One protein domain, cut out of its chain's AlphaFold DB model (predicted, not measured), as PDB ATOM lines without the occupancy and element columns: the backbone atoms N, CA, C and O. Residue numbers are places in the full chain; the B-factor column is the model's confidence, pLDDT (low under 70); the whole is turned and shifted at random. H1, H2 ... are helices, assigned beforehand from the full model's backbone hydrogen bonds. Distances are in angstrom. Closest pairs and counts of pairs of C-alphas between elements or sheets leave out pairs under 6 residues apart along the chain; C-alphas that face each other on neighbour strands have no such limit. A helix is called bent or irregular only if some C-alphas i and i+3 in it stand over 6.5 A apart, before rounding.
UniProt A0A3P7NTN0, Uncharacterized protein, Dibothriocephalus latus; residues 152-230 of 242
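Overview. This is residues 152 to 230 of the 242 residues of an uncharacterized protein of Dibothriocephalus latus (UniProt A0A3P7NTN0). Look for a helical hairpin, H3 and H4, with tiny H2 near its open end and residues 152 to 163 of H1 sticking out as an arm. The printed part has 79 residues with four named helices, H1 to H4 in order, and no named strand: all helix. It is loose, radius of gyration of the C-alphas 15.0 A, and flat, spanning 48 by 33 by 17 A.

Arrangement. Start at H3, residues 184 to 202; its residues 191 to 198 alone touch H4, residues 206 to 222, the closest C-alphas being Val 191 and Val 213, 6.9 A. This hairpin runs opposite ways at a shallow tilt of 33 degrees, only just short of steep. H2, residues 169 to 172, is close but not clearly touching H3, closest at C-alphas 171 and 184, 4.9 A. H1, residues 152 to 164, is close but not clearly touching H4, closest at C-alphas 164 and 214, 7.4 A. O i to N i+4 pairs within hydrogen-bond range number 6 of 9 in H1, 14 of 15 in H3 and 11 of 13 in H4; H2 is too short for one.

Along the chain. Find C-alpha 184 at (-33.032, -34.933, 39.807); H3 runs 26.0 A. H4 runs 24.9 A to C-alpha 222 at (-34.189, -38.799, 24.561). H1 runs 19.2 A, H2 5.9 A. H1 and H3 are only just irregular: C-alphas 159 and 162 are 6.9 A apart, 199 and 202 6.6 A.

Size, cuts and confidence. The C-alphas farthest apart, Pro 152 and Val 177, are 48.5 A apart. The printed part has no cut; the link H2 to H3 is long. pLDDT is under 70 at residues 174 to 181, 201 to 203 and 223 to 230.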
ATOM      1  N   PRO A 152      -5.832 -56.177  26.802       90.31
ATOM      2  CA  PRO A 152      -6.632 -55.860  25.616       90.31
ATOM      3  C   PRO A 152      -8.138 -55.805  25.912       90.31
ATOM      4  O   PRO A 152      -8.846 -54.959  25.373       90.31
ATOM      5  N   ARG A 153      -8.644 -56.664  26.808       90.38
ATOM      6  CA  ARG A 153     -10.059 -56.649  27.200       90.38
ATOM      7  C   ARG A 153     -10.406 -55.390  27.989       90.38
ATOM      8  O   ARG A 153     -11.468 -54.821  27.766       90.38
ATOM      9  N   LEU A 154      -9.523 -54.961  28.889       89.88
ATOM     10  CA  LEU A 154      -9.697 -53.725  29.648       89.88
ATOM     11  C   LEU A 154      -9.727 -52.505  28.719       89.88
ATOM     12  O   LEU A 154     -10.645 -51.701  28.819       89.88
ATOM     13  N   GLN A 155      -8.779 -52.404  27.784       91.75
ATOM     14  CA  GLN A 155      -8.743 -51.310  26.806       91.75
ATOM     15  C   GLN A 155     -10.015 -51.258  25.952       91.75
ATOM     16  O   GLN A 155     -10.584 -50.185  25.773       91.75
ATOM     17  N   ASN A 156     -10.504 -52.413  25.490       92.62
ATOM     18  CA  ASN A 156     -11.761 -52.475  24.750       92.62
ATOM     19  C   ASN A 156     -12.947 -51.968  25.596       92.62
ATOM     20  O   ASN A 156     -13.700 -51.109  25.150       92.62
ATOM     21  N   LEU A 157     -13.084 -52.431  26.844       91.25
ATOM     22  CA  LEU A 157     -14.163 -51.985  27.738       91.25
ATOM     23  C   LEU A 157     -14.115 -50.476  28.015       91.25
ATOM     24  O   LEU A 157     -15.156 -49.826  27.966       91.25
ATOM     25  N   LEU A 158     -12.923 -49.920  28.246       91.44
ATOM     26  CA  LEU A 158     -12.733 -48.480  28.442       91.44
ATOM     27  C   LEU A 158     -13.101 -47.686  27.183       91.44
ATOM     28  O   LEU A 158     -13.749 -46.650  27.275       91.44
ATOM     29  N   SER A 159     -12.759 -48.193  25.994       92.81
ATOM     30  CA  SER A 159     -13.143 -47.540  24.735       92.81
ATOM     31  C   SER A 159     -14.663 -47.498  24.527       92.81
ATOM     32  O   SER A 159     -15.183 -46.564  23.920       92.81
ATOM     33  N   MET A 160     -15.388 -48.479  25.074       91.94
ATOM     34  CA  MET A 160     -16.847 -48.544  25.004       91.94
ATOM     35  C   MET A 160     -17.546 -47.701  26.078       91.94
ATOM     36  O   MET A 160     -18.719 -47.382  25.906       91.94
ATOM     37  N   GLU A 161     -16.871 -47.327  27.168       90.44
ATOM     38  CA  GLU A 161     -17.476 -46.658  28.331       90.44
ATOM     39  C   GLU A 161     -18.230 -45.376  27.950       90.44
ATOM     40  O   GLU A 161     -19.374 -45.169  28.364       90.44
ATOM     41  N   LEU A 162     -17.639 -44.563  27.071       87.69
ATOM     42  CA  LEU A 162     -18.225 -43.302  26.610       87.69
ATOM     43  C   LEU A 162     -19.561 -43.498  25.876       87.69
ATOM     44  O   LEU A 162     -20.452 -42.660  25.986       87.69
ATOM     45  N   ALA A 163     -19.748 -44.625  25.181       88.44
ATOM     46  CA  ALA A 163     -20.994 -44.927  24.472       88.44
ATOM     47  C   ALA A 163     -22.172 -45.235  25.419       88.44
ATOM     48  O   ALA A 163     -23.336 -45.220  24.998       88.44
ATOM     49  N   TYR A 164     -21.877 -45.521  26.691       88.62
ATOM     50  CA  TYR A 164     -22.862 -45.811  27.733       88.62
ATOM     51  C   TYR A 164     -22.980 -44.699  28.777       88.62
ATOM     52  O   TYR A 164     -23.816 -44.823  29.671       88.62
ATOM     53  N   HIS A 165     -22.216 -43.611  28.672       87.94
ATOM     54  CA  HIS A 165     -22.299 -42.500  29.614       87.94
ATOM     55  C   HIS A 165     -23.585 -41.679  29.378       87.94
ATOM     56  O   HIS A 165     -23.749 -41.108  28.296       87.94
ATOM     57  N   PRO A 166     -24.534 -41.627  30.332       86.81
ATOM     58  CA  PRO A 166     -25.718 -40.791  30.183       86.81
ATOM     59  C   PRO A 166     -25.367 -39.313  30.391       86.81
ATOM     60  O   PRO A 166     -24.577 -38.968  31.265       86.81
ATOM     61  N   ASN A 167     -25.986 -38.422  29.615       86.38
ATOM     62  CA  ASN A 167     -25.884 -36.984  29.857       86.38
ATOM     63  C   ASN A 167     -26.929 -36.569  30.897       86.38
ATOM     64  O   ASN A 167     -28.070 -36.351  30.526       86.38
ATOM     65  N   ASN A 168     -26.547 -36.423  32.166       84.00
ATOM     66  CA  ASN A 168     -27.479 -36.079  33.251       84.00
ATOM     67  C   ASN A 168     -27.548 -34.576  33.572       84.00
ATOM     68  O   ASN A 168     -28.206 -34.192  34.535       84.00
ATOM     69  N   ALA A 169     -26.882 -33.714  32.794       84.50
ATOM     70  CA  ALA A 169     -26.799 -32.283  33.103       84.50
ATOM     71  C   ALA A 169     -28.181 -31.605  33.145       84.50
ATOM     72  O   ALA A 169     -28.420 -30.754  33.994       84.50
ATOM     73  N   PHE A 170     -29.104 -32.027  32.277       78.38
ATOM     74  CA  PHE A 170     -30.452 -31.459  32.162       78.38
ATOM     75  C   PHE A 170     -31.303 -31.631  33.435       78.38
ATOM     76  O   PHE A 170     -32.128 -30.777  33.729       78.38
ATOM     77  N   LEU A 171     -31.052 -32.664  34.251       81.69
ATOM     78  CA  LEU A 171     -31.794 -32.906  35.499       81.69
ATOM     79  C   LEU A 171     -31.569 -31.823  36.567       81.69
ATOM     80  O   LEU A 171     -32.337 -31.741  37.526       81.69
ATOM     81  N   TYR A 172     -30.501 -31.033  36.429       78.94
ATOM     82  CA  TYR A 172     -30.134 -29.962  37.359       78.94
ATOM     83  C   TYR A 172     -30.573 -28.573  36.884       78.94
ATOM     84  O   TYR A 172     -30.567 -27.634  37.677       78.94
ATOM     85  N   TYR A 173     -30.966 -28.443  35.615       73.12
ATOM     86  CA  TYR A 173     -31.417 -27.193  35.010       73.12
ATOM     87  C   TYR A 173     -32.870 -27.349  34.573       73.12
ATOM     88  O   TYR A 173     -33.179 -27.376  33.387       73.12
ATOM     89  N   VAL A 174     -33.756 -27.496  35.556       66.00
ATOM     90  CA  VAL A 174     -35.197 -27.576  35.312       66.00
ATOM     91  C   VAL A 174     -35.690 -26.173  34.981       66.00
ATOM     92  O   VAL A 174     -35.752 -25.312  35.860       66.00
ATOM     93  N   ASP A 175     -36.009 -25.930  33.712       64.50
ATOM     94  CA  ASP A 175     -36.651 -24.687  33.294       64.50
ATOM     95  C   ASP A 175     -38.152 -24.757  33.637       64.50
ATOM     96  O   ASP A 175     -38.884 -25.561  33.039       64.50
ATOM     97  N   PRO A 176     -38.651 -23.931  34.578       61.56
ATOM     98  CA  PRO A 176     -40.062 -23.935  34.956       61.56
ATOM     99  C   PRO A 176     -40.986 -23.502  33.807       61.56
ATOM    100  O   PRO A 176     -42.184 -23.772  33.861       61.56
ATOM    101  N   VAL A 177     -40.458 -22.854  32.761       63.66
ATOM    102  CA  VAL A 177     -41.226 -22.404  31.588       63.66
ATOM    103  C   VAL A 177     -41.467 -23.547  30.597       63.66
ATOM    104  O   VAL A 177     -42.474 -23.562  29.892       63.66
ATOM    105  N   VAL A 178     -40.564 -24.529  30.546       64.06
ATOM    106  CA  VAL A 178     -40.572 -25.607  29.540       64.06
ATOM    107  C   VAL A 178     -41.374 -26.833  30.007       64.06
ATOM    108  O   VAL A 178     -41.513 -27.803  29.250       64.06
ATOM    109  N   GLU A 179     -41.952 -26.769  31.216       58.28
ATOM    110  CA  GLU A 179     -42.574 -27.898  31.916       58.28
ATOM    111  C   GLU A 179     -41.685 -29.147  31.823       58.28
ATOM    112  O   GLU A 179     -42.111 -30.197  31.324       58.28
ATOM    113  N   ASP A 180     -40.418 -29.033  32.229       65.12
ATOM    114  CA  ASP A 180     -39.569 -30.214  32.352       65.12
ATOM    115  C   ASP A 180     -40.079 -31.071  33.508       65.12
ATOM    116  O   ASP A 180     -40.059 -30.670  34.669       65.12
ATOM    117  N   LYS A 181     -40.601 -32.255  33.167       67.31
ATOM    118  CA  LYS A 181     -41.345 -33.100  34.116       67.31
ATOM    119  C   LYS A 181     -40.483 -34.127  34.835       67.31
ATOM    120  O   LYS A 181     -41.008 -34.975  35.546       67.31
ATOM    121  N   VAL A 182     -39.172 -34.108  34.606       75.94
ATOM    122  CA  VAL A 182     -38.235 -35.008  35.277       75.94
ATOM    123  C   VAL A 182     -37.059 -34.194  35.779       75.94
ATOM    124  O   VAL A 182     -36.209 -33.769  35.003       75.94
ATOM    125  N   ASP A 183     -37.019 -34.002  37.092       84.56
ATOM    126  CA  ASP A 183     -35.907 -33.397  37.805       84.56
ATOM    127  C   ASP A 183     -35.030 -34.473  38.472       84.56
ATOM    128  O   ASP A 183     -35.327 -35.677  38.470       84.56
ATOM    129  N   ALA A 184     -33.913 -34.041  39.059       87.31
ATOM    130  CA  ALA A 184     -33.032 -34.933  39.807       87.31
ATOM    131  C   ALA A 184     -33.750 -35.637  40.978       87.31
ATOM    132  O   ALA A 184     -33.416 -36.780  41.307       87.31
ATOM    133  N   THR A 185     -34.735 -34.980  41.597       87.69
ATOM    134  CA  THR A 185     -35.504 -35.512  42.729       87.69
ATOM    135  C   THR A 185     -36.343 -36.711  42.304       87.69
ATOM    136  O   THR A 185     -36.163 -37.807  42.838       87.69
ATOM    137  N   LEU A 186     -37.180 -36.544  41.278       86.62
ATOM    138  CA  LEU A 186     -38.061 -37.579  40.746       86.62
ATOM    139  C   LEU A 186     -37.263 -38.775  40.221       86.62
ATOM    140  O   LEU A 186     -37.615 -39.932  40.461       86.62
ATOM    141  N   ARG A 187     -36.127 -38.514  39.561       89.44
ATOM    142  CA  ARG A 187     -35.201 -39.567  39.129       89.44
ATOM    143  C   ARG A 187     -34.694 -40.383  40.320       89.44
ATOM    144  O   ARG A 187     -34.645 -41.612  40.246       89.44
ATOM    145  N   ASN A 188     -34.320 -39.736  41.423       91.50
ATOM    146  CA  ASN A 188     -33.830 -40.429  42.616       91.50
ATOM    147  C   ASN A 188     -34.923 -41.252  43.308       91.50
ATOM    148  O   ASN A 188     -34.647 -42.377  43.736       91.50
ATOM    149  N   GLU A 189     -36.155 -40.748  43.364       90.94
ATOM    150  CA  GLU A 189     -37.303 -41.501  43.880       90.94
ATOM    151  C   GLU A 189     -37.581 -42.756  43.042       90.94
ATOM    152  O   GLU A 189     -37.711 -43.855  43.588       90.94
ATOM    153  N   ALA A 190     -37.575 -42.629  41.712       89.81
ATOM    154  CA  ALA A 190     -37.759 -43.756  40.802       89.81
ATOM    155  C   ALA A 190     -36.654 -44.817  40.961       89.81
ATOM    156  O   ALA A 190     -36.942 -46.015  41.060       89.81
ATOM    157  N   VAL A 191     -35.385 -44.399  41.053       91.12
ATOM    158  CA  VAL A 191     -34.248 -45.310  41.285       91.12
ATOM    159  C   VAL A 191     -34.355 -46.001  42.647       91.12
ATOM    160  O   VAL A 191     -34.027 -47.186  42.769       91.12
ATOM    161  N   HIS A 192     -34.848 -45.300  43.671       91.38
ATOM    162  CA  HIS A 192     -35.099 -45.896  44.978       91.38
ATOM    163  C   HIS A 192     -36.200 -46.962  44.913       91.38
ATOM    164  O   HIS A 192     -35.992 -48.084  45.380       91.38
ATOM    165  N   GLY A 193     -37.327 -46.662  44.259       89.19
ATOM    166  CA  GLY A 193     -38.408 -47.624  44.026       89.19
ATOM    167  C   GLY A 193     -37.931 -48.867  43.270       89.19
ATOM    168  O   GLY A 193     -38.202 -49.996  43.686       89.19
ATOM    169  N   LEU A 194     -37.122 -48.674  42.224       89.69
ATOM    170  CA  LEU A 194     -36.508 -49.769  41.475       89.69
ATOM    171  C   LEU A 194     -35.616 -50.645  42.365       89.69
ATOM    172  O   LEU A 194     -35.674 -51.874  42.284       89.69
ATOM    173  N   ARG A 195     -34.818 -50.038  43.251       89.44
ATOM    174  CA  ARG A 195     -33.961 -50.771  44.197       89.44
ATOM    175  C   ARG A 195     -34.784 -51.581  45.197       89.44
ATOM    176  O   ARG A 195     -34.418 -52.714  45.515       89.44
ATOM    177  N   CYS A 196     -35.894 -51.027  45.674       86.44
ATOM    178  CA  CYS A 196     -36.818 -51.731  46.557       86.44
ATOM    179  C   CYS A 196     -37.407 -52.967  45.868       86.44
ATOM    180  O   CYS A 196     -37.370 -54.052  46.444       86.44
ATOM    181  N   ILE A 197     -37.856 -52.842  44.616       85.75
ATOM    182  CA  ILE A 197     -38.404 -53.963  43.834       85.75
ATOM    183  C   ILE A 197     -37.332 -55.029  43.564       85.75
ATOM    184  O   ILE A 197     -37.574 -56.222  43.758       85.75
ATOM    185  N   HIS A 198     -36.133 -54.597  43.170       84.69
ATOM    186  CA  HIS A 198     -34.981 -55.467  42.935       84.69
ATOM    187  C   HIS A 198     -34.672 -56.347  44.155       84.69
ATOM    188  O   HIS A 198     -34.476 -57.558  44.026       84.69
ATOM    189  N   ASN A 199     -34.668 -55.741  45.344       81.00
ATOM    190  CA  ASN A 199     -34.338 -56.423  46.591       81.00
ATOM    191  C   ASN A 199     -35.493 -57.259  47.154       81.00
ATOM    192  O   ASN A 199     -35.237 -58.268  47.805       81.00
ATOM    193  N   ALA A 200     -36.740 -56.839  46.936       78.88
ATOM    194  CA  ALA A 200     -37.909 -57.489  47.518       78.88
ATOM    195  C   ALA A 200     -38.392 -58.707  46.717       78.88
ATOM    196  O   ALA A 200     -38.871 -59.661  47.326       78.88
ATOM    197  N   PHE A 201     -38.278 -58.692  45.381       65.50
ATOM    198  CA  PHE A 201     -39.012 -59.653  44.546       65.50
ATOM    199  C   PHE A 201     -38.157 -60.514  43.619       65.50
ATOM    200  O   PHE A 201     -38.538 -61.653  43.365       65.50
ATOM    201  N   PHE A 202     -37.021 -60.021  43.116       67.56
ATOM    202  CA  PHE A 202     -36.401 -60.668  41.952       67.56
ATOM    203  C   PHE A 202     -35.020 -61.290  42.178       67.56
ATOM    204  O   PHE A 202     -34.526 -61.970  41.283       67.56
ATOM    205  N   THR A 203     -34.379 -61.116  43.344       69.19
ATOM    206  CA  THR A 203     -32.996 -61.601  43.596       69.19
ATOM    207  C   THR A 203     -32.040 -61.325  42.424       69.19
ATOM    208  O   THR A 203     -31.147 -62.118  42.129       69.19
ATOM    209  N   LEU A 204     -32.269 -60.227  41.701       74.62
ATOM    210  CA  LEU A 204     -31.484 -59.898  40.520       74.62
ATOM    211  C   LEU A 204     -30.062 -59.542  40.957       74.62
ATOM    212  O   LEU A 204     -29.801 -59.183  42.110       74.62
ATOM    213  N   SER A 205     -29.114 -59.688  40.036       84.06
ATOM    214  CA  SER A 205     -27.747 -59.265  40.308       84.06
ATOM    215  C   SER A 205     -27.661 -57.739  40.299       84.06
ATOM    216  O   SER A 205     -28.367 -57.061  39.551       84.06
ATOM    217  N   ALA A 206     -26.722 -57.192  41.072       86.25
ATOM    218  CA  ALA A 206     -26.432 -55.756  41.064       86.25
ATOM    219  C   ALA A 206     -26.126 -55.224  39.648       86.25
ATOM    220  O   ALA A 206     -26.417 -54.073  39.339       86.25
ATOM    221  N   GLU A 207     -25.599 -56.074  38.764       88.56
ATOM    222  CA  GLU A 207     -25.353 -55.737  37.363       88.56
ATOM    223  C   GLU A 207     -26.649 -55.414  36.600       88.56
ATOM    224  O   GLU A 207     -26.680 -54.468  35.813       88.56
ATOM    225  N   VAL A 208     -27.734 -56.155  36.853       88.69
ATOM    226  CA  VAL A 208     -29.040 -55.902  36.227       88.69
ATOM    227  C   VAL A 208     -29.605 -54.564  36.695       88.69
ATOM    228  O   VAL A 208     -30.090 -53.788  35.871       88.69
ATOM    229  N   PHE A 209     -29.482 -54.251  37.988       89.94
ATOM    230  CA  PHE A 209     -29.879 -52.949  38.523       89.94
ATOM    231  C   PHE A 209     -29.110 -51.800  37.857       89.94
ATOM    232  O   PHE A 209     -29.724 -50.858  37.361       89.94
ATOM    233  N   CYS A 210     -27.780 -51.899  37.772       90.69
ATOM    234  CA  CYS A 210     -26.955 -50.868  37.138       90.69
ATOM    235  C   CYS A 210     -27.310 -50.666  35.656       90.69
ATOM    236  O   CYS A 210     -27.387 -49.527  35.197       90.69
ATOM    237  N   LYS A 211     -27.578 -51.750  34.913       91.56
ATOM    238  CA  LYS A 211     -28.035 -51.671  33.515       91.56
ATOM    239  C   LYS A 211     -29.391 -50.979  33.398       91.56
ATOM    240  O   LYS A 211     -29.556 -50.128  32.531       91.56
ATOM    241  N   ALA A 212     -30.340 -51.303  34.275       91.88
ATOM    242  CA  ALA A 212     -31.654 -50.670  34.280       91.88
ATOM    243  C   ALA A 212     -31.562 -49.161  34.566       91.88
ATOM    244  O   ALA A 212     -32.157 -48.370  33.842       91.88
ATOM    245  N   VAL A 213     -30.758 -48.752  35.553       91.56
ATOM    246  CA  VAL A 213     -30.524 -47.329  35.852       91.56
ATOM    247  C   VAL A 213     -29.855 -46.615  34.673       91.56
ATOM    248  O   VAL A 213     -30.296 -45.535  34.289       91.56
ATOM    249  N   ASN A 214     -28.851 -47.232  34.039       91.62
ATOM    250  CA  ASN A 214     -28.208 -46.669  32.847       91.62
ATOM    251  C   ASN A 214     -29.201 -46.473  31.687       91.62
ATOM    252  O   ASN A 214     -29.151 -45.460  30.992       91.62
ATOM    253  N   LEU A 215     -30.123 -47.420  31.490       91.38
ATOM    254  CA  LEU A 215     -31.179 -47.305  30.485       91.38
ATOM    255  C   LEU A 215     -32.161 -46.174  30.807       91.38
ATOM    256  O   LEU A 215     -32.504 -45.424  29.898       91.38
ATOM    257  N   ILE A 216     -32.571 -46.023  32.071       89.38
ATOM    258  CA  ILE A 216     -33.445 -44.925  32.514       89.38
ATOM    259  C   ILE A 216     -32.790 -43.578  32.206       89.38
ATOM    260  O   ILE A 216     -33.382 -42.766  31.498       89.38
ATOM    261  N   ASP A 217     -31.554 -43.365  32.657       89.00
ATOM    262  CA  ASP A 217     -30.861 -42.084  32.479       89.00
ATOM    263  C   ASP A 217     -30.692 -41.732  30.988       89.00
ATOM    264  O   ASP A 217     -30.890 -40.590  30.579       89.00
ATOM    265  N   ARG A 218     -30.409 -42.720  30.130       87.69
ATOM    266  CA  ARG A 218     -30.320 -42.510  28.673       87.69
ATOM    267  C   ARG A 218     -31.677 -42.288  28.006       87.69
ATOM    268  O   ARG A 218     -31.735 -41.637  26.962       87.69
ATOM    269  N   PHE A 219     -32.744 -42.861  28.555       85.75
ATOM    270  CA  PHE A 219     -34.094 -42.725  28.019       85.75
ATOM    271  C   PHE A 219     -34.676 -41.345  28.318       85.75
ATOM    272  O   PHE A 219     -35.210 -40.715  27.410       85.75
ATOM    273  N   VAL A 220     -34.510 -40.850  29.546       81.19
ATOM    274  CA  VAL A 220     -35.043 -39.545  29.975       81.19
ATOM    275  C   VAL A 220     -34.434 -38.391  29.163       81.19
ATOM    276  O   VAL A 220     -35.133 -37.436  28.850       81.19
ATOM    277  N   VAL A 221     -33.176 -38.507  28.722       74.19
ATOM    278  CA  VAL A 221     -32.550 -37.530  27.804       74.19
ATOM    279  C   VAL A 221     -33.236 -37.491  26.434       74.19
ATOM    280  O   VAL A 221     -33.298 -36.448  25.788       74.19
ATOM    281  N   LYS A 222     -33.682 -38.648  25.935       71.00
ATOM    282  CA  LYS A 222     -34.189 -38.799  24.561       71.00
ATOM    283  C   LYS A 222     -35.693 -38.614  24.450       71.00
ATOM    284  O   LYS A 222     -36.184 -38.242  23.390       71.00
ATOM    285  N   VAL A 223     -36.418 -38.927  25.513       62.25
ATOM    286  CA  VAL A 223     -37.869 -38.851  25.553       62.25
ATOM    287  C   VAL A 223     -38.211 -37.806  26.589       62.25
ATOM    288  O   VAL A 223     -37.969 -38.015  27.770       62.25
ATOM    289  N   LYS A 224     -38.790 -36.686  26.148       60.25
ATOM    290  CA  LYS A 224     -39.409 -35.717  27.053       60.25
ATOM    291  C   LYS A 224     -40.568 -36.431  27.752       60.25
ATOM    292  O   LYS A 224     -41.666 -36.535  27.204       60.25
ATOM    293  N   VAL A 225     -40.291 -37.050  28.898       57.00
ATOM    294  CA  VAL A 225     -41.265 -37.881  29.603       57.00
ATOM    295  C   VAL A 225     -42.311 -36.951  30.193       57.00
ATOM    296  O   VAL A 225     -42.044 -36.225  31.141       57.00
ATOM    297  N   CYS A 226     -43.518 -36.964  29.634       47.50
ATOM    298  CA  CYS A 226     -44.654 -36.364  30.307       47.50
ATOM    299  C   CYS A 226     -45.056 -37.268  31.489       47.50
ATOM    300  O   CYS A 226     -45.387 -38.432  31.269       47.50
ATOM    301  N   GLU A 227     -45.088 -36.728  32.713       51.78
ATOM    302  CA  GLU A 227     -45.534 -37.344  33.988       51.78
ATOM    303  C   GLU A 227     -46.734 -38.304  33.891       51.78
ATOM    304  O   GLU A 227     -46.844 -39.247  34.675       51.78
ATOM    305  N   ARG A 228     -47.611 -38.124  32.895       45.28
ATOM    306  CA  ARG A 228     -48.772 -38.991  32.636       45.28
ATOM    307  C   ARG A 228     -48.426 -40.454  32.330       45.28
ATOM    308  O   ARG A 228     -49.318 -41.286  32.421       45.28
ATOM    309  N   VAL A 229     -47.182 -40.776  31.970       50.38
ATOM    310  CA  VAL A 229     -46.754 -42.164  31.697       50.38
ATOM    311  C   VAL A 229     -46.091 -42.820  32.916       50.38
ATOM    312  O   VAL A 229     -46.086 -44.043  33.022       50.38
ATOM    313  N   LEU A 230     -45.573 -42.032  33.867       49.34
ATOM    314  CA  LEU A 230     -44.886 -42.552  35.060       49.34
ATOM    315  C   LEU A 230     -45.839 -42.857  36.219       49.34
ATOM    316  O   LEU A 230     -45.567 -43.748  37.020       49.34
TER     317      LEU A 230